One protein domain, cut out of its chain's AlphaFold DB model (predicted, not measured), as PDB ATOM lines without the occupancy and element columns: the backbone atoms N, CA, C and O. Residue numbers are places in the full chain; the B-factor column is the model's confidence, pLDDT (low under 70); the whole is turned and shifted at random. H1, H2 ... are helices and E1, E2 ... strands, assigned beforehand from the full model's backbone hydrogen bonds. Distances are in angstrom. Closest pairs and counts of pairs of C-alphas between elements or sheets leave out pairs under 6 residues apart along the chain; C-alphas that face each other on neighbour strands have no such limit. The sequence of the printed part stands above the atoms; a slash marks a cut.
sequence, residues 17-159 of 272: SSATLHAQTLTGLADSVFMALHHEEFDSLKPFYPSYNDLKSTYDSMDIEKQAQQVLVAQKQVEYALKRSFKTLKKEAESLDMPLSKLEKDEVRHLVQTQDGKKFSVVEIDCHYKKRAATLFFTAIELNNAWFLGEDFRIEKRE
ATOM      1  N   SER A  17       1.488  60.862 261.837       36.06
ATOM      2  CA  SER A  17       1.145  60.059 260.642       36.06
ATOM      3  C   SER A  17       2.283  59.160 260.149       36.06
ATOM      4  O   SER A  17       2.036  58.172 259.464       36.06
ATOM      5  N   SER A  18       3.536  59.474 260.475       35.88
ATOM      6  CA  SER A  18       4.666  58.587 260.164       35.88
ATOM      7  C   SER A  18       4.874  57.501 261.228       35.88
ATOM      8  O   SER A  18       5.418  56.443 260.904       35.88
ATOM      9  N   ALA A  19       4.352  57.702 262.447       41.19
ATOM     10  CA  ALA A  19       4.256  56.660 263.471       41.19
ATOM     11  C   ALA A  19       3.262  55.550 263.083       41.19
ATOM     12  O   ALA A  19       3.543  54.372 263.292       41.19
ATOM     13  N   THR A  20       2.144  55.890 262.429       44.09
ATOM     14  CA  THR A  20       1.181  54.890 261.936       44.09
ATOM     15  C   THR A  20       1.681  54.107 260.719       44.09
ATOM     16  O   THR A  20       1.214  52.994 260.493       44.09
ATOM     17  N   LEU A  21       2.657  54.624 259.960       41.72
ATOM     18  CA  LEU A  21       3.261  53.881 258.845       41.72
ATOM     19  C   LEU A  21       4.387  52.930 259.297       41.72
ATOM     20  O   LEU A  21       4.543  51.862 258.712       41.72
ATOM     21  N   HIS A  22       5.140  53.272 260.352       40.72
ATOM     22  CA  HIS A  22       6.186  52.390 260.902       40.72
ATOM     23  C   HIS A  22       5.634  51.241 261.764       40.72
ATOM     24  O   HIS A  22       6.318  50.233 261.939       40.72
ATOM     25  N   ALA A  23       4.383  51.328 262.227       49.38
ATOM     26  CA  ALA A  23       3.708  50.266 262.979       49.38
ATOM     27  C   ALA A  23       3.268  49.052 262.126       49.38
ATOM     28  O   ALA A  23       2.705  48.095 262.653       49.38
ATOM     29  N   GLN A  24       3.530  49.038 260.813       63.41
ATOM     30  CA  GLN A  24       3.179  47.883 259.972       63.41
ATOM     31  C   GLN A  24       4.099  46.674 260.192       63.41
ATOM     32  O   GLN A  24       3.729  45.551 259.862       63.41
ATOM     33  N   THR A  25       5.285  46.877 260.776       85.12
ATOM     34  CA  THR A  25       6.226  45.791 261.084       85.12
ATOM     35  C   THR A  25       6.386  45.619 262.588       85.12
ATOM     36  O   THR A  25       6.373  46.590 263.344       85.12
ATOM     37  N   LEU A  26       6.584  44.377 263.020       87.44
ATOM     38  CA  LEU A  26       6.752  44.029 264.430       87.44
ATOM     39  C   LEU A  26       7.947  44.751 265.082       87.44
ATOM     40  O   LEU A  26       7.843  45.218 266.213       87.44
ATOM     41  N   THR A  27       9.055  44.916 264.353       89.81
ATOM     42  CA  THR A  27      10.224  45.673 264.829       89.81
ATOM     43  C   THR A  27       9.917  47.163 264.988       89.81
ATOM     44  O   THR A  27      10.285  47.763 265.994       89.81
ATOM     45  N   GLY A  28       9.195  47.761 264.034       89.50
ATOM     46  CA  GLY A  28       8.782  49.165 264.121       89.50
ATOM     47  C   GLY A  28       7.818  49.430 265.280       89.50
ATOM     48  O   GLY A  28       7.934  50.454 265.959       89.50
ATOM     49  N   LEU A  29       6.918  48.482 265.567       92.25
ATOM     50  CA  LEU A  29       6.089  48.508 266.771       92.25
ATOM     51  C   LEU A  29       6.955  48.458 268.037       92.25
ATOM     52  O   LEU A  29       6.755  49.281 268.927       92.25
ATOM     53  N   ALA A  30       7.923  47.540 268.113       93.06
ATOM     54  CA  ALA A  30       8.789  47.394 269.282       93.06
ATOM     55  C   ALA A  30       9.580  48.668 269.598       93.06
ATOM     56  O   ALA A  30       9.595  49.117 270.744       93.06
ATOM     57  N   ASP A  31      10.150  49.300 268.576       92.81
ATOM     58  CA  ASP A  31      10.883  50.555 268.722       92.81
ATOM     59  C   ASP A  31       9.976  51.696 269.183       92.81
ATOM     60  O   ASP A  31      10.331  52.454 270.088       92.81
ATOM     61  N   SER A  32       8.783  51.796 268.597       93.31
ATOM     62  CA  SER A  32       7.821  52.846 268.937       93.31
ATOM     63  C   SER A  32       7.278  52.687 270.356       93.31
ATOM     64  O   SER A  32       7.199  53.664 271.099       93.31
ATOM     65  N   VAL A  33       6.955  51.453 270.760       93.44
ATOM     66  CA  VAL A  33       6.519  51.127 272.123       93.44
ATOM     67  C   VAL A  33       7.632  51.436 273.115       93.44
ATOM     68  O   VAL A  33       7.376  52.107 274.111       93.44
ATOM     69  N   PHE A  34       8.869  51.020 272.833       94.31
ATOM     70  CA  PHE A  34      10.002  51.307 273.706       94.31
ATOM     71  C   PHE A  34      10.193  52.819 273.899       94.31
ATOM     72  O   PHE A  34      10.248  53.286 275.033       94.31
ATOM     73  N   MET A  35      10.180  53.606 272.818       93.19
ATOM     74  CA  MET A  35      10.246  55.073 272.897       93.19
ATOM     75  C   MET A  35       9.073  55.667 273.688       93.19
ATOM     76  O   MET A  35       9.263  56.577 274.491       93.19
ATOM     77  N   ALA A  36       7.864  55.139 273.514       93.25
ATOM     78  CA  ALA A  36       6.690  55.606 274.240       93.25
ATOM     79  C   ALA A  36       6.792  55.368 275.756       93.25
ATOM     80  O   ALA A  36       6.338  56.210 276.537       93.25
ATOM     81  N   LEU A  37       7.434  54.274 276.181       93.25
ATOM     82  CA  LEU A  37       7.673  53.973 277.596       93.25
ATOM     83  C   LEU A  37       8.584  55.004 278.280       93.25
ATOM     84  O   LEU A  37       8.421  55.231 279.483       93.25
ATOM     85  N   HIS A  38       9.466  55.695 277.546       92.69
ATOM     86  CA  HIS A  38      10.307  56.757 278.116       92.69
ATOM     87  C   HIS A  38       9.508  57.955 278.631       92.69
ATOM     88  O   HIS A  38       9.983  58.678 279.508       92.69
ATOM     89  N   HIS A  39       8.302  58.174 278.102       90.38
ATOM     90  CA  HIS A  39       7.426  59.239 278.579       90.38
ATOM     91  C   HIS A  39       6.798  58.924 279.943       90.38
ATOM     92  O   HIS A  39       6.238  59.822 280.559       90.38
ATOM     93  N   GLU A  40       6.890  57.679 280.429       87.44
ATOM     94  CA  GLU A  40       6.346  57.221 281.719       87.44
ATOM     95  C   GLU A  40       4.844  57.490 281.945       87.44
ATOM     96  O   GLU A  40       4.332  57.337 283.062       87.44
ATOM     97  N   GLU A  41       4.117  57.818 280.882       91.50
ATOM     98  CA  GLU A  41       2.683  58.061 280.873       91.50
ATOM     99  C   GLU A  41       1.990  56.989 280.040       91.50
ATOM    100  O   GLU A  41       2.377  56.727 278.909       91.50
ATOM    101  N   PHE A  42       0.919  56.396 280.565       89.44
ATOM    102  CA  PHE A  42       0.154  55.389 279.821       89.44
ATOM    103  C   PHE A  42      -0.418  55.939 278.505       89.44
ATOM    104  O   PHE A  42      -0.564  55.217 277.522       89.44
ATOM    105  N   ASP A  43      -0.733  57.233 278.481       91.12
ATOM    106  CA  ASP A  43      -1.353  57.887 277.337       91.12
ATOM    107  C   ASP A  43      -0.449  57.917 276.094       91.12
ATOM    108  O   ASP A  43      -0.968  57.962 274.978       91.12
ATOM    109  N   SER A  44       0.875  57.804 276.261       90.31
ATOM    110  CA  SER A  44       1.816  57.686 275.140       90.31
ATOM    111  C   SER A  44       1.666  56.364 274.382       90.31
ATOM    112  O   SER A  44       2.029  56.294 273.212       90.31
ATOM    113  N   LEU A  45       1.098  55.330 275.018       90.19
ATOM    114  CA  LEU A  45       0.909  54.004 274.428       90.19
ATOM    115  C   LEU A  45      -0.382  53.886 273.604       90.19
ATOM    116  O   LEU A  45      -0.552  52.918 272.861       90.19
ATOM    117  N   LYS A  46      -1.283  54.875 273.706       89.31
ATOM    118  CA  LYS A  46      -2.580  54.891 273.009       89.31
ATOM    119  C   LYS A  46      -2.531  54.653 271.504       89.31
ATOM    120  O   LYS A  46      -3.427  53.975 271.009       89.31
ATOM    121  N   PRO A  47      -1.532  55.169 270.771       89.81
ATOM    122  CA  PRO A  47      -1.443  54.943 269.335       89.81
ATOM    123  C   PRO A  47      -1.143  53.493 268.931       89.81
ATOM    124  O   PRO A  47      -1.283  53.178 267.755       89.81
ATOM    125  N   PHE A  48      -0.696  52.633 269.856       89.88
ATOM    126  CA  PHE A  48      -0.143  51.317 269.511       89.88
ATOM    127  C   PHE A  48      -1.068  50.141 269.807       89.88
ATOM    128  O   PHE A  48      -0.859  49.072 269.244       89.88
ATOM    129  N   TYR A  49      -2.071  50.295 270.670       86.44
ATOM    130  CA  TYR A  49      -3.079  49.252 270.881       86.44
ATOM    131  C   TYR A  49      -4.230  49.412 269.870       86.44
ATOM    132  O   TYR A  49      -4.453  50.514 269.359       86.44
ATOM    133  N   PRO A  50      -4.972  48.340 269.545       85.69
ATOM    134  CA  PRO A  50      -5.898  48.366 268.422       85.69
ATOM    135  C   PRO A  50      -7.101  49.281 268.677       85.69
ATOM    136  O   PRO A  50      -7.686  49.311 269.767       85.69
ATOM    137  N   SER A  51      -7.491  50.040 267.652       85.06
ATOM    138  CA  SER A  51      -8.679  50.885 267.707       85.06
ATOM    139  C   SER A  51      -9.958  50.064 267.514       85.06
ATOM    140  O   SER A  51      -9.939  48.913 267.075       85.06
ATOM    141  N   TYR A  52     -11.106  50.686 267.790       83.94
ATOM    142  CA  TYR A  52     -12.408  50.093 267.490       83.94
ATOM    143  C   TYR A  52     -12.518  49.654 266.021       83.94
ATOM    144  O   TYR A  52     -13.063  48.590 265.745       83.94
ATOM    145  N   ASN A  53     -11.987  50.448 265.084       81.69
ATOM    146  CA  ASN A  53     -12.061  50.132 263.659       81.69
ATOM    147  C   ASN A  53     -11.184  48.927 263.294       81.69
ATOM    148  O   ASN A  53     -11.638  48.084 262.527       81.69
ATOM    149  N   ASP A  54      -9.992  48.818 263.889       82.56
ATOM    150  CA  ASP A  54      -9.059  47.702 263.653       82.56
ATOM    151  C   ASP A  54      -9.609  46.377 264.192       82.56
ATOM    152  O   ASP A  54      -9.438  45.312 263.595       82.56
ATOM    153  N   LEU A  55     -10.308  46.439 265.327       78.62
ATOM    154  CA  LEU A  55     -10.994  45.284 265.887       78.62
ATOM    155  C   LEU A  55     -12.245  44.950 265.075       78.62
ATOM    156  O   LEU A  55     -12.430  43.792 264.728       78.62
ATOM    157  N   LYS A  56     -13.073  45.938 264.708       78.69
ATOM    158  CA  LYS A  56     -14.335  45.725 263.980       78.69
ATOM    159  C   LYS A  56     -14.147  44.954 262.671       78.69
ATOM    160  O   LYS A  56     -14.928  44.044 262.413       78.69
ATOM    161  N   SER A  57     -13.117  45.261 261.883       71.38
ATOM    162  CA  SER A  57     -12.795  44.520 260.647       71.38
ATOM    163  C   SER A  57     -12.484  43.037 260.883       71.38
ATOM    164  O   SER A  57     -12.573  42.241 259.956       71.38
ATOM    165  N   THR A  58     -12.170  42.645 262.120       67.50
ATOM    166  CA  THR A  58     -11.890  41.254 262.508       67.50
ATOM    167  C   THR A  58     -13.163  40.465 262.861       67.50
ATOM    168  O   THR A  58     -13.137  39.237 262.858       67.50
ATOM    169  N   TYR A  59     -14.283  41.137 263.167       63.78
ATOM    170  CA  TYR A  59     -15.532  40.512 263.638       63.78
ATOM    171  C   TYR A  59     -16.642  40.440 262.574       63.78
ATOM    172  O   TYR A  59     -17.754  40.038 262.909       63.78
ATOM    173  N   ASP A  60     -16.355  40.795 261.316       58.16
ATOM    174  CA  ASP A  60     -17.340  40.981 260.237       58.16
ATOM    175  C   ASP A  60     -18.055  39.668 259.830       58.16
ATOM    176  O   ASP A  60     -17.687  38.967 258.888       58.16
ATOM    177  N   SER A  61     -19.083  39.305 260.599       55.38
ATOM    178  CA  SER A  61     -20.033  38.217 260.341       55.38
ATOM    179  C   SER A  61     -21.444  38.690 260.721       55.38
ATOM    180  O   SER A  61     -21.596  39.649 261.457       55.38
ATOM    181  N   MET A  62     -22.497  38.067 260.197       50.66
ATOM    182  CA  MET A  62     -23.827  38.662 259.934       50.66
ATOM    183  C   MET A  62     -24.674  39.270 261.099       50.66
ATOM    184  O   MET A  62     -25.821  39.630 260.839       50.66
ATOM    185  N   ASP A  63     -24.187  39.433 262.339       58.09
ATOM    186  CA  ASP A  63     -24.960  39.966 263.491       58.09
ATOM    187  C   ASP A  63     -24.320  41.240 264.105       58.09
ATOM    188  O   ASP A  63     -23.617  41.215 265.119       58.09
ATOM    189  N   ILE A  64     -24.558  42.378 263.443       57.69
ATOM    190  CA  ILE A  64     -23.803  43.642 263.571       57.69
ATOM    191  C   ILE A  64     -23.896  44.299 264.967       57.69
ATOM    192  O   ILE A  64     -22.919  44.878 265.447       57.69
ATOM    193  N   GLU A  65     -25.049  44.240 265.642       59.22
ATOM    194  CA  GLU A  65     -25.268  44.989 266.895       59.22
ATOM    195  C   GLU A  65     -24.625  44.320 268.118       59.22
ATOM    196  O   GLU A  65     -23.957  44.984 268.916       59.22
ATOM    197  N   LYS A  66     -24.765  42.993 268.250       60.69
ATOM    198  CA  LYS A  66     -24.102  42.231 269.323       60.69
ATOM    199  C   LYS A  66     -22.584  42.268 269.169       60.69
ATOM    200  O   LYS A  66     -21.869  42.334 270.169       60.69
ATOM    201  N   GLN A  67     -22.090  42.298 267.935       67.44
ATOM    202  CA  GLN A  67     -20.662  42.408 267.645       67.44
ATOM    203  C   GLN A  67     -20.093  43.782 267.979       67.44
ATOM    204  O   GLN A  67     -19.003  43.854 268.534       67.44
ATOM    205  N   ALA A  68     -20.822  44.874 267.730       73.06
ATOM    206  CA  ALA A  68     -20.358  46.212 268.098       73.06
ATOM    207  C   ALA A  68     -20.092  46.335 269.612       73.06
ATOM    208  O   ALA A  68     -19.065  46.877 270.027       73.06
ATOM    209  N   GLN A  69     -20.976  45.769 270.443       78.62
ATOM    210  CA  GLN A  69     -20.761  45.704 271.891       78.62
ATOM    211  C   GLN A  69     -19.565  44.817 272.255       78.62
ATOM    212  O   GLN A  69     -18.752  45.211 273.087       78.62
ATOM    213  N   GLN A  70     -19.416  43.654 271.615       78.31
ATOM    214  CA  GLN A  70     -18.277  42.758 271.848       78.31
ATOM    215  C   GLN A  70     -16.937  43.409 271.482       78.31
ATOM    216  O   GLN A  70     -15.980  43.291 272.241       78.31
ATOM    217  N   VAL A  71     -16.882  44.155 270.377       80.44
ATOM    218  CA  VAL A  71     -15.691  44.897 269.937       80.44
ATOM    219  C   VAL A  71     -15.325  45.992 270.940       80.44
ATOM    220  O   VAL A  71     -14.158  46.124 271.307       80.44
ATOM    221  N   LEU A  72     -16.309  46.752 271.435       84.19
ATOM    222  CA  LEU A  72     -16.077  47.765 272.472       84.19
ATOM    223  C   LEU A  72     -15.570  47.144 273.776       84.19
ATOM    224  O   LEU A  72     -14.649  47.678 274.395       84.19
ATOM    225  N   VAL A  73     -16.159  46.020 274.191       84.69
ATOM    226  CA  VAL A  73     -15.724  45.289 275.386       84.69
ATOM    227  C   VAL A  73     -14.290  44.793 275.214       84.69
ATOM    228  O   VAL A  73     -13.478  45.030 276.103       84.69
ATOM    229  N   ALA A  74     -13.953  44.193 274.070       80.25
ATOM    230  CA  ALA A  74     -12.601  43.723 273.773       80.25
ATOM    231  C   ALA A  74     -11.579  44.871 273.796       80.25
ATOM    232  O   ALA A  74     -10.549  44.770 274.459       80.25
ATOM    233  N   GLN A  75     -11.893  46.006 273.163       85.19
ATOM    234  CA  GLN A  75     -11.027  47.186 273.190       85.19
ATOM    235  C   GLN A  75     -10.774  47.667 274.627       85.19
ATOM    236  O   GLN A  75      -9.642  47.972 275.003       85.19
ATOM    237  N   LYS A  76     -11.828  47.721 275.451       87.88
ATOM    238  CA  LYS A  76     -11.727  48.154 276.849       87.88
ATOM    239  C   LYS A  76     -10.989  47.157 277.730       87.88
ATOM    240  O   LYS A  76     -10.315  47.585 278.666       87.88
ATOM    241  N   GLN A  77     -11.095  45.865 277.443       87.25
ATOM    242  CA  GLN A  77     -10.337  44.827 278.134       87.25
ATOM    243  C   GLN A  77      -8.837  44.990 277.883       87.25
ATOM    244  O   GLN A  77      -8.094  45.087 278.859       87.25
ATOM    245  N   VAL A  78      -8.423  45.153 276.623       84.81
ATOM    246  CA  VAL A  78      -7.015  45.397 276.263       84.81
ATOM    247  C   VAL A  78      -6.501  46.677 276.927       84.81
ATOM    248  O   VAL A  78      -5.464  46.664 277.586       84.81
ATOM    249  N   GLU A  79      -7.257  47.779 276.842       89.12
ATOM    250  CA  GLU A  79      -6.892  49.052 277.482       89.12
ATOM    251  C   GLU A  79      -6.716  48.897 279.005       89.12
ATOM    252  O   GLU A  79      -5.750  49.396 279.588       89.12
ATOM    253  N   TYR A  80      -7.634  48.186 279.668       90.50
ATOM    254  CA  TYR A  80      -7.583  47.955 281.111       90.50
ATOM    255  C   TYR A  80      -6.410  47.053 281.518       90.50
ATOM    256  O   TYR A  80      -5.706  47.367 282.485       90.50
ATOM    257  N   ALA A  81      -6.186  45.962 280.783       88.81
ATOM    258  CA  ALA A  81      -5.084  45.033 281.007       88.81
ATOM    259  C   ALA A  81      -3.735  45.748 280.857       88.81
ATOM    260  O   ALA A  81      -2.920  45.717 281.782       88.81
ATOM    261  N   LEU A  82      -3.560  46.502 279.769       90.75
ATOM    262  CA  LEU A  82      -2.362  47.295 279.508       90.75
ATOM    263  C   LEU A  82      -2.118  48.366 280.567       90.75
ATOM    264  O   LEU A  82      -0.993  48.548 281.028       90.75
ATOM    265  N   LYS A  83      -3.164  49.072 281.005       92.56
ATOM    266  CA  LYS A  83      -3.030  50.083 282.061       92.56
ATOM    267  C   LYS A  83      -2.578  49.460 283.380       92.56
ATOM    268  O   LYS A  83      -1.780  50.052 284.112       92.56
ATOM    269  N   ARG A  84      -3.091  48.268 283.697       93.38
ATOM    270  CA  ARG A  84      -2.695  47.509 284.886       93.38
ATOM    271  C   ARG A  84      -1.247  47.036 284.778       93.38
ATOM    272  O   ARG A  84      -0.490  47.277 285.716       93.38
ATOM    273  N   SER A  85      -0.859  46.415 283.665       92.88
ATOM    274  CA  SER A  85       0.503  45.913 283.462       92.88
ATOM    275  C   SER A  85       1.523  47.047 283.397       92.88
ATOM    276  O   SER A  85       2.570  46.941 284.017       92.88
ATOM    277  N   PHE A  86       1.198  48.185 282.775       93.88
ATOM    278  CA  PHE A  86       2.060  49.372 282.756       93.88
ATOM    279  C   PHE A  86       2.346  49.912 284.165       93.88
ATOM    280  O   PHE A  86       3.478  50.257 284.500       93.88
ATOM    281  N   LYS A  87       1.329  49.946 285.037       94.12
ATOM    282  CA  LYS A  87       1.512  50.354 286.438       94.12
ATOM    283  C   LYS A  87       2.427  49.391 287.197       94.12
ATOM    284  O   LYS A  87       3.193  49.836 288.050       94.12
ATOM    285  N   THR A  88       2.317  48.092 286.928       94.12
ATOM    286  CA  THR A  88       3.193  47.070 287.516       94.12
ATOM    287  C   THR A  88       4.619  47.210 286.986       94.12
ATOM    288  O   THR A  88       5.530  47.361 287.793       94.12
ATOM    289  N   LEU A  89       4.786  47.310 285.665       94.81
ATOM    290  CA  LEU A  89       6.059  47.542 284.986       94.81
ATOM    291  C   LEU A  89       6.806  48.732 285.590       94.81
ATOM    292  O   LEU A  89       7.981  48.617 285.913       94.81
ATOM    293  N   LYS A  90       6.128  49.868 285.790       94.62
ATOM    294  CA  LYS A  90       6.751  51.055 286.388       94.62
ATOM    295  C   LYS A  90       7.281  50.780 287.799       94.62
ATOM    296  O   LYS A  90       8.400  51.167 288.116       94.62
ATOM    297  N   LYS A  91       6.504  50.082 288.633       94.62
ATOM    298  CA  LYS A  91       6.922  49.714 289.996       94.62
ATOM    299  C   LYS A  91       8.089  48.732 290.008       94.62
ATOM    300  O   LYS A  91       8.945  48.828 290.878       94.62
ATOM    301  N   GLU A  92       8.105  47.780 289.082       94.31
ATOM    302  CA  GLU A  92       9.193  46.809 288.935       94.31
ATOM    303  C   GLU A  92      10.467  47.483 288.415       94.31
ATOM    304  O   GLU A  92      11.549  47.282 288.952       94.31
ATOM    305  N   ALA A  93      10.340  48.373 287.435       93.62
ATOM    306  CA  ALA A  93      11.432  49.203 286.946       93.62
ATOM    307  C   ALA A  93      12.032  50.069 288.074       93.62
ATOM    308  O   ALA A  93      13.251  50.140 288.234       93.62
ATOM    309  N   GLU A  94      11.186  50.672 288.917       93.06
ATOM    310  CA  GLU A  94      11.611  51.410 290.112       93.06
ATOM    311  C   GLU A  94      12.289  50.506 291.156       93.06
ATOM    312  O   GLU A  94      13.330  50.886 291.689       93.06
ATOM    313  N   SER A  95      11.764  49.304 291.427       93.62
ATOM    314  CA  SER A  95      12.369  48.367 292.389       93.62
ATOM    315  C   SER A  95      13.719  47.816 291.917       93.62
ATOM    316  O   SER A  95      14.579  47.489 292.736       93.62
ATOM    317  N   LEU A  96      13.936  47.775 290.601       91.88
ATOM    318  CA  LEU A  96      15.210  47.449 289.968       91.88
ATOM    319  C   LEU A  96      16.171  48.653 289.876       91.88
ATOM    320  O   LEU A  96      17.245  48.508 289.295       91.88
ATOM    321  N   ASP A  97      15.835  49.824 290.436       92.56
ATOM    322  CA  ASP A  97      16.469  51.143 290.212       92.56
ATOM    323  C   ASP A  97      16.773  51.450 288.728       92.56
ATOM    324  O   ASP A  97      17.796  52.063 288.393       92.56
ATOM    325  N   MET A  98      15.895  51.017 287.827       93.25
ATOM    326  CA  MET A  98      15.995  51.179 286.378       93.25
ATOM    327  C   MET A  98      14.755  51.919 285.855       93.25
ATOM    328  O   MET A  98      13.885  51.296 285.256       93.25
ATOM    329  N   PRO A  99      14.625  53.241 286.089       93.00
ATOM    330  CA  PRO A  99      13.449  53.989 285.649       93.00
ATOM    331  C   PRO A  99      13.304  53.930 284.123       93.00
ATOM    332  O   PRO A  99      14.288  54.117 283.406       93.00
ATOM    333  N   LEU A 100      12.072  53.720 283.641       93.00
ATOM    334  CA  LEU A 100      11.773  53.514 282.216       93.00
ATOM    335  C   LEU A 100      12.299  54.656 281.332       93.00
ATOM    336  O   LEU A 100      12.820  54.406 280.253       93.00
ATOM    337  N   SER A 101      12.248  55.901 281.820       93.31
ATOM    338  CA  SER A 101      12.771  57.089 281.127       93.31
ATOM    339  C   SER A 101      14.273  57.069 280.823       93.31
ATOM    340  O   SER A 101      14.722  57.840 279.973       93.31
ATOM    341  N   LYS A 102      15.059  56.224 281.501       93.50
ATOM    342  CA  LYS A 102      16.526  56.154 281.370       93.50
ATOM    343  C   LYS A 102      17.031  54.814 280.842       93.50
ATOM    344  O   LYS A 102      18.238  54.590 280.876       93.50
ATOM    345  N   LEU A 103      16.136  53.922 280.431       93.38
ATOM    346  CA  LEU A 103      16.529  52.651 279.838       93.38
ATOM    347  C   LEU A 103      17.161  52.888 278.468       93.38
ATOM    348  O   LEU A 103      16.638  53.643 277.660       93.38
ATOM    349  N   GLU A 104      18.269  52.222 278.195       93.75
ATOM    350  CA  GLU A 104      18.866  52.179 276.864       93.75
ATOM    351  C   GLU A 104      18.527  50.834 276.217       93.75
ATOM    352  O   GLU A 104      18.469  49.810 276.900       93.75
ATOM    353  N   LYS A 105      18.223  50.854 274.915       93.81
ATOM    354  CA  LYS A 105      17.831  49.674 274.135       93.81
ATOM    355  C   LYS A 105      19.068  49.004 273.546       93.81
ATOM    356  O   LYS A 105      19.826  49.681 272.855       93.81
ATOM    357  N   ASP A 106      19.190  47.693 273.728       91.38
ATOM    358  CA  ASP A 106      20.260  46.878 273.147       91.38
ATOM    359  C   ASP A 106      19.749  46.059 271.955       91.38
ATOM    360  O   ASP A 106      19.889  46.456 270.798       91.38
ATOM    361  N   GLU A 107      19.121  44.919 272.241       91.94
ATOM    362  CA  GLU A 107      18.670  43.934 271.261       91.94
ATOM    363  C   GLU A 107      17.155  43.735 271.367       91.94
ATOM    364  O   GLU A 107      16.575  43.787 272.450       91.94
ATOM    365  N   VAL A 108      16.503  43.499 270.228       93.06
ATOM    366  CA  VAL A 108      15.077  43.167 270.164       93.06
ATOM    367  C   VAL A 108      14.933  41.766 269.595       93.06
ATOM    368  O   VAL A 108      15.311  41.514 268.450       93.06
ATOM    369  N   ARG A 109      14.335  40.867 270.371       93.00
ATOM    370  CA  ARG A 109      14.025  39.493 269.970       93.00
ATOM    371  C   ARG A 109      12.522  39.301 269.957       93.00
ATOM    372  O   ARG A 109      11.794  39.863 270.770       93.00
ATOM    373  N   HIS A 110      12.036  38.524 269.004       90.81
ATOM    374  CA  HIS A 110      10.616  38.243 268.896       90.81
ATOM    375  C   HIS A 110      10.385  36.885 268.246       90.81
ATOM    376  O   HIS A 110      11.103  36.492 267.326       90.81
ATOM    377  N   LEU A 111       9.362  36.180 268.723       86.25
ATOM    378  CA  LEU A 111       8.944  34.896 268.177       86.25
ATOM    379  C   LEU A 111       7.477  34.973 267.768       86.25
ATOM    380  O   LEU A 111       6.587  34.985 268.620       86.25
ATOM    381  N   VAL A 112       7.236  34.982 266.456       89.44
ATOM    382  CA  VAL A 112       5.882  34.962 265.900       89.44
ATOM    383  C   VAL A 112       5.294  33.563 266.044       89.44
ATOM    384  O   VAL A 112       5.825  32.585 265.521       89.44
ATOM    385  N   GLN A 113       4.169  33.486 266.738       87.94
ATOM    386  CA  GLN A 113       3.362  32.295 266.938       87.94
ATOM    387  C   GLN A 113       2.021  32.462 266.225       87.94
ATOM    388  O   GLN A 113       1.552  33.574 265.983       87.94
ATOM    389  N   THR A 114       1.403  31.348 265.840       89.00
ATOM    390  CA  THR A 114       0.076  31.340 265.217       89.00
ATOM    391  C   THR A 114      -0.819  30.376 265.977       89.00
ATOM    392  O   THR A 114      -0.476  29.204 266.119       89.00
ATOM    393  N   GLN A 115      -1.964  30.863 266.446       79.38
ATOM    394  CA  GLN A 115      -2.983  30.079 267.141       79.38
ATOM    395  C   GLN A 115      -4.349  30.410 266.543       79.38
ATOM    396  O   GLN A 115      -4.690  31.579 266.382       79.38
ATOM    397  N   ASP A 116      -5.111  29.384 266.160       79.00
ATOM    398  CA  ASP A 116      -6.447  29.524 265.555       79.00
ATOM    399  C   ASP A 116      -6.490  30.485 264.348       79.00
ATOM    400  O   ASP A 116      -7.436  31.249 264.157       79.00
ATOM    401  N   GLY A 117      -5.424  30.483 263.538       76.19
ATOM    402  CA  GLY A 117      -5.276  31.361 262.371       76.19
ATOM    403  C   GLY A 117      -4.920  32.818 262.695       76.19
ATOM    404  O   GLY A 117      -4.759  33.616 261.774       76.19
ATOM    405  N   LYS A 118      -4.759  33.172 263.974       80.31
ATOM    406  CA  LYS A 118      -4.339  34.503 264.432       80.31
ATOM    407  C   LYS A 118      -2.860  34.485 264.791       80.31
ATOM    408  O   LYS A 118      -2.409  33.574 265.489       80.31
ATOM    409  N   LYS A 119      -2.103  35.486 264.335       87.25
ATOM    410  CA  LYS A 119      -0.689  35.618 264.699       87.25
ATOM    411  C   LYS A 119      -0.518  36.535 265.902       87.25
ATOM    412  O   LYS A 119      -1.160  37.579 266.008       87.25
ATOM    413  N   PHE A 120       0.379  36.144 266.791       90.88
ATOM    414  CA  PHE A 120       0.834  36.955 267.910       90.88
ATOM    415  C   PHE A 120       2.334  36.749 268.102       90.88
ATOM    416  O   PHE A 120       2.907  35.788 267.595       90.88
ATOM    417  N   SER A 121       2.992  37.656 268.806       91.31
ATOM    418  CA  SER A 121       4.408  37.541 269.128       91.31
ATOM    419  C   SER A 121       4.647  37.994 270.550       91.31
ATOM    420  O   SER A 121       4.143  39.035 270.962       91.31
ATOM    421  N   VAL A 122       5.474  37.253 271.277       92.56
ATOM    422  CA  VAL A 122       6.118  37.790 272.477       92.56
ATOM    423  C   VAL A 122       7.340  38.568 272.004       92.56
ATOM    424  O   VAL A 122       8.123  38.051 271.203       92.56
ATOM    425  N   VAL A 123       7.442  39.826 272.416       94.38
ATOM    426  CA  VAL A 123       8.578  40.698 272.119       94.38
ATOM    427  C   VAL A 123       9.402  40.854 273.382       94.38
ATOM    428  O   VAL A 123       8.867  41.181 274.441       94.38
ATOM    429  N   GLU A 124      10.700  40.636 273.242       95.44
ATOM    430  CA  GLU A 124      11.704  40.781 274.282       95.44
ATOM    431  C   GLU A 124      12.655  41.901 273.865       95.44
ATOM    432  O   GLU A 124      13.248  41.854 272.785       95.44
ATOM    433  N   ILE A 125      12.780  42.927 274.699       95.19
ATOM    434  CA  ILE A 125      13.699  44.037 274.486       95.19
ATOM    435  C   ILE A 125      14.732  44.010 275.594       95.19
ATOM    436  O   ILE A 125      14.436  44.256 276.763       95.19
ATOM    437  N   ASP A 126      15.958  43.744 275.193       95.06
ATOM    438  CA  ASP A 126      17.114  43.772 276.058       95.06
ATOM    439  C   ASP A 126      17.456  45.234 276.325       95.06
ATOM    440  O   ASP A 126      17.569  46.039 275.394       95.06
ATOM    441  N   CYS A 127      17.557  45.597 277.597       94.88
ATOM    442  CA  CYS A 127      17.805  46.970 277.988       94.88
ATOM    443  C   CYS A 127      18.782  47.065 279.148       94.88
ATOM    444  O   CYS A 127      18.865  46.186 280.011       94.88
ATOM    445  N   HIS A 128      19.502  48.178 279.205       94.19
ATOM    446  CA  HIS A 128      20.441  48.439 280.279       94.19
ATOM    447  C   HIS A 128      20.300  49.850 280.836       94.19
ATOM    448  O   HIS A 128      19.781  50.774 280.212       94.19
ATOM    449  N   TYR A 129      20.752  50.000 282.075       93.75
ATOM    450  CA  TYR A 129      20.933  51.287 282.723       93.75
ATOM    451  C   TYR A 129      22.089  51.178 283.713       93.75
ATOM    452  O   TYR A 129      22.057  50.403 284.677       93.75
ATOM    453  N   LYS A 130      23.134  51.983 283.493       88.88
ATOM    454  CA  LYS A 130      24.399  51.907 284.240       88.88
ATOM    455  C   LYS A 130      25.009  50.498 284.138       88.88
ATOM    456  O   LYS A 130      25.395  50.081 283.061       88.88
ATOM    457  N   LYS A 131      25.123  49.784 285.263       86.94
ATOM    458  CA  LYS A 131      25.688  48.425 285.356       86.94
ATOM    459  C   LYS A 131      24.623  47.329 285.428       86.94
ATOM    460  O   LYS A 131      24.933  46.187 285.739       86.94
ATOM    461  N   ARG A 132      23.352  47.687 285.266       89.62
ATOM    462  CA  ARG A 132      22.231  46.756 285.388       89.62
ATOM    463  C   ARG A 132      21.678  46.504 283.999       89.62
ATOM    464  O   ARG A 132      21.544  47.454 283.231       89.62
ATOM    465  N   ALA A 133      21.332  45.256 283.717       93.81
ATOM    466  CA  ALA A 133      20.540  44.913 282.552       93.81
ATOM    467  C   ALA A 133      19.224  44.276 282.980       93.81
ATOM    468  O   ALA A 133      19.110  43.657 284.045       93.81
ATOM    469  N   ALA A 134      18.236  44.434 282.121       95.06
ATOM    470  CA  ALA A 134      16.934  43.829 282.231       95.06
ATOM    471  C   ALA A 134      16.442  43.428 280.839       95.06
ATOM    472  O   ALA A 134      17.019  43.792 279.816       95.06
ATOM    473  N   THR A 135      15.375  42.647 280.818       95.88
ATOM    474  CA  THR A 135      14.638  42.321 279.605       95.88
ATOM    475  C   THR A 135      13.216  42.803 279.806       95.88
ATOM    476  O   THR A 135      12.575  42.454 280.801       95.88
ATOM    477  N   LEU A 136      12.741  43.645 278.899       95.50
ATOM    478  CA  LEU A 136      11.366  44.104 278.857       95.50
ATOM    479  C   LEU A 136      10.560  43.192 277.938       95.50
ATOM    480  O   LEU A 136      10.973  42.918 276.816       95.50
ATOM    481  N   PHE A 137       9.395  42.765 278.401       94.88
ATOM    482  CA  PHE A 137       8.512  41.864 277.674       94.88
ATOM    483  C   PHE A 137       7.179  42.539 277.401       94.88
ATOM    484  O   PHE A 137       6.638  43.221 278.276       94.88
ATOM    485  N   PHE A 138       6.630  42.309 276.212       93.81
ATOM    486  CA  PHE A 138       5.229  42.588 275.910       93.81
ATOM    487  C   PHE A 138       4.714  41.686 274.789       93.81
ATOM    488  O   PHE A 138       5.485  41.148 273.993       93.81
ATOM    489  N   THR A 139       3.396  41.532 274.713       92.31
ATOM    490  CA  THR A 139       2.752  40.791 273.627       92.31
ATOM    491  C   THR A 139       2.378  41.742 272.498       92.31
ATOM    492  O   THR A 139       1.870  42.833 272.743       92.31
ATOM    493  N   ALA A 140       2.578  41.317 271.257       92.62
ATOM    494  CA  ALA A 140       2.068  41.967 270.060       92.62
ATOM    495  C   ALA A 140       1.082  41.036 269.345       92.62
ATOM    496  O   ALA A 140       1.294  39.825 269.292       92.62
ATOM    497  N   ILE A 141       0.015  41.592 268.783       89.88
ATOM    498  CA  ILE A 141      -1.004  40.854 268.030       89.88
ATOM    499  C   ILE A 141      -1.082  41.388 266.603       89.88
ATOM    500  O   ILE A 141      -0.975  42.593 266.383       89.88
ATOM    501  N   GLU A 142      -1.268  40.500 265.629       88.31
ATOM    502  CA  GLU A 142      -1.482  40.892 264.237       88.31
ATOM    503  C   GLU A 142      -2.986  40.971 263.949       88.31
ATOM    504  O   GLU A 142      -3.714  39.987 264.099       88.31
ATOM    505  N   LEU A 143      -3.452  42.139 263.507       84.19
ATOM    506  CA  LEU A 143      -4.823  42.369 263.055       84.19
ATOM    507  C   LEU A 143      -4.772  43.032 261.679       84.19
ATOM    508  O   LEU A 143      -4.110  44.050 261.503       84.19
ATOM    509  N   ASN A 144      -5.472  42.470 260.691       82.25
ATOM    510  CA  ASN A 144      -5.561  43.028 259.332       82.25
ATOM    511  C   ASN A 144      -4.195  43.380 258.704       82.25
ATOM    512  O   ASN A 144      -4.045  44.426 258.076       82.25
ATOM    513  N   ASN A 145      -3.206  42.493 258.868       81.25
ATOM    514  CA  ASN A 145      -1.822  42.653 258.396       81.25
ATOM    515  C   ASN A 145      -1.046  43.826 259.033       81.25
ATOM    516  O   ASN A 145      -0.065  44.295 258.459       81.25
ATOM    517  N   ALA A 146      -1.469  44.301 260.206       86.44
ATOM    518  CA  ALA A 146      -0.742  45.279 261.007       86.44
ATOM    519  C   ALA A 146      -0.511  44.750 262.427       86.44
ATOM    520  O   ALA A 146      -1.318  43.982 262.957       86.44
ATOM    521  N   TRP A 147       0.603  45.155 263.037       90.75
ATOM    522  CA  TRP A 147       0.977  44.738 264.384       90.75
ATOM    523  C   TRP A 147       0.545  45.779 265.405       90.75
ATOM    524  O   TRP A 147       0.848  46.963 265.277       90.75
ATOM    525  N   PHE A 148      -0.115  45.310 266.456       90.75
ATOM    526  CA  PHE A 148      -0.580  46.136 267.559       90.75
ATOM    527  C   PHE A 148      -0.024  45.623 268.877       90.75
ATOM    528  O   PHE A 148       0.229  44.429 269.053       90.75
ATOM    529  N   LEU A 149       0.135  46.538 269.824       91.00
ATOM    530  CA  LEU A 149       0.421  46.222 271.210       91.00
ATOM    531  C   LEU A 149      -0.756  45.429 271.795       91.00
ATOM    532  O   LEU A 149      -1.898  45.895 271.797       91.00
ATOM    533  N   GLY A 150      -0.456  44.217 272.250       86.00
ATOM    534  CA  GLY A 150      -1.370  43.310 272.932       86.00
ATOM    535  C   GLY A 150      -1.369  43.565 274.435       86.00
ATOM    536  O   GLY A 150      -1.527  44.697 274.871       86.00
ATOM    537  N   GLU A 151      -1.198  42.515 275.233       82.62
ATOM    538  CA  GLU A 151      -1.244  42.579 276.699       82.62
ATOM    539  C   GLU A 151       0.120  42.222 277.336       82.62
ATOM    540  O   GLU A 151       1.074  41.846 276.648       82.62
ATOM    541  N   ASP A 152       0.202  42.330 278.665       85.56
ATOM    542  CA  ASP A 152       1.309  41.851 279.512       85.56
ATOM    543  C   ASP A 152       2.677  42.532 279.354       85.56
ATOM    544  O   ASP A 152       3.659  41.906 278.958       85.56
ATOM    545  N   PHE A 153       2.777  43.787 279.797       91.19
ATOM    546  CA  PHE A 153       4.081  44.390 280.096       91.19
ATOM    547  C   PHE A 153       4.743  43.763 281.323       91.19
ATOM    548  O   PHE A 153       4.105  43.631 282.368       91.19
ATOM    549  N   ARG A 154       6.036  43.453 281.204       92.94
ATOM    550  CA  ARG A 154       6.861  42.855 282.266       92.94
ATOM    551  C   ARG A 154       8.298  43.343 282.137       92.94
ATOM    552  O   ARG A 154       8.743  43.620 281.024       92.94
ATOM    553  N   ILE A 155       9.028  43.405 283.243       94.69
ATOM    554  CA  ILE A 155      10.477  43.619 283.221       94.69
ATOM    555  C   ILE A 155      11.161  42.629 284.152       94.69
ATOM    556  O   ILE A 155      10.797  42.497 285.318       94.69
ATOM    557  N   GLU A 156      12.172  41.937 283.641       94.25
ATOM    558  CA  GLU A 156      12.924  40.954 284.414       94.25
ATOM    559  C   GLU A 156      14.401  41.318 284.430       94.25
ATOM    560  O   GLU A 156      14.979  41.696 283.410       94.25
ATOM    561  N   LYS A 157      15.035  41.206 285.600       92.25
ATOM    562  CA  LYS A 157      16.466  41.468 285.738       92.25
ATOM    563  C   LYS A 157      17.258  40.433 284.944       92.25
ATOM    564  O   LYS A 157      17.038  39.234 285.085       92.25
ATOM    565  N   ARG A 158      18.248  40.903 284.192       89.62
ATOM    566  CA  ARG A 158      19.245  40.061 283.541       89.62
ATOM    567  C   ARG A 158      20.541  40.087 284.333       89.62
ATOM    568  O   ARG A 158      21.038  41.150 284.707       89.62
ATOM    569  N   GLU A 159      21.096  38.911 284.575       78.75
ATOM    570  CA  GLU A 159      22.448  38.789 285.106       78.75
ATOM    571  C   GLU A 159      23.435  39.085 283.977       78.75
ATOM    572  O   GLU A 159      23.540  38.334 283.011       78.75
TER     573      GLU A 159
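What this domain is: This is residues 17 to 159 of the 272 residues of an uncharacterized protein of Bacteriodetes bacterium (UniProt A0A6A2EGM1). What is the main picture? A strongly twisted antiparallel sheet of five strands curls round the short helix H2, while the long helix H5 runs lengthwise past the sheet and grazes it at E5. H3 sits between H2 and H5, H1 is joined to H2, and H4 packs on H5. What are the parts and the size? The 143 printed residues hold H1 to H5, then E1 to E5, a mixed class; the sheet is branched at E3, with neighbour pairs E1 and E2, E2 and E3, E3 and E4, E3 and E5. The whole is compact, with a radius of gyration of the C-alphas of 15.9 A, yet elongated, 56 by 30 by 24 A.

Where its parts are: Where are the helices? H1, residues 17 to 22, begins at C-alpha 17, (1.145, 60.059, 260.642). H2, residues 26 to 37, is 16.5 A long; H3 is residues 42 to 45 and H4 residues 52 to 56. H5, residues 64 to 95, is 46.5 A long and ends at C-alpha 95, (12.369, 48.367, 292.389). Where are the strands? E1, residues 104 to 115, is 32.6 A long and bends by 57 degrees at residue 107. E2, residues 118 to 129, and E3, residues 132 to 143, are 35.4 A long each. E4 is residues 146 to 149, and E5, residues 154 to 158, ends at C-alpha 158, (19.245, 40.061, 283.541).

How they stand to each other: How is the sheet paired? E1, E2, E3 and E4 form a meander, each strand the antiparallel neighbour of the one before, with N 109 and O 124 at 2.8 A, N 125 and O 136 at 2.8 A, and N 141 and O 148 at 2.9 A. E5 is antiparallel to E3, with N 135 and O 156 at 2.8 A; E4 and E5 lie on one side of E3, E2 on the other side. How do the helices stand? H2 is on the sheet; its closest C-alphas to E4 are those of Leu 26 and Trp 147, 5.8 A apart. H5 only grazes the sheet with residues 78 to 93, the C-alphas of Leu 89 and Arg 154 being its closest to E5 at 5.5 A. What of the small helices and the helix backbones? H1 only just touches H2, with 3 pairs of C-alphas within 8 A, the closest His 22 and Gly 28 at 5.2 A; H3 touches H2, closest C-alphas Ala 36 and Ser 44, 5.4 A; H4 touches H5, closest C-alphas Lys 56 and Val 71, 6.2 A. Every O i to N i+4 pair is within hydrogen-bond range in H2, H4 and H5, and 1 of 2 in H1; H3 is too short for such a pair.

The domain as a whole: How far does it reach? The two C-alphas farthest apart, those of Met 62 and Lys 131, are 56.5 A apart. Is there a cut or a long link? The printed part has no cut, and no link is long. Where is confidence low? The mean pLDDT of the printed part is 84.8, with residues 17 to 24 and 58 to 67 under 70.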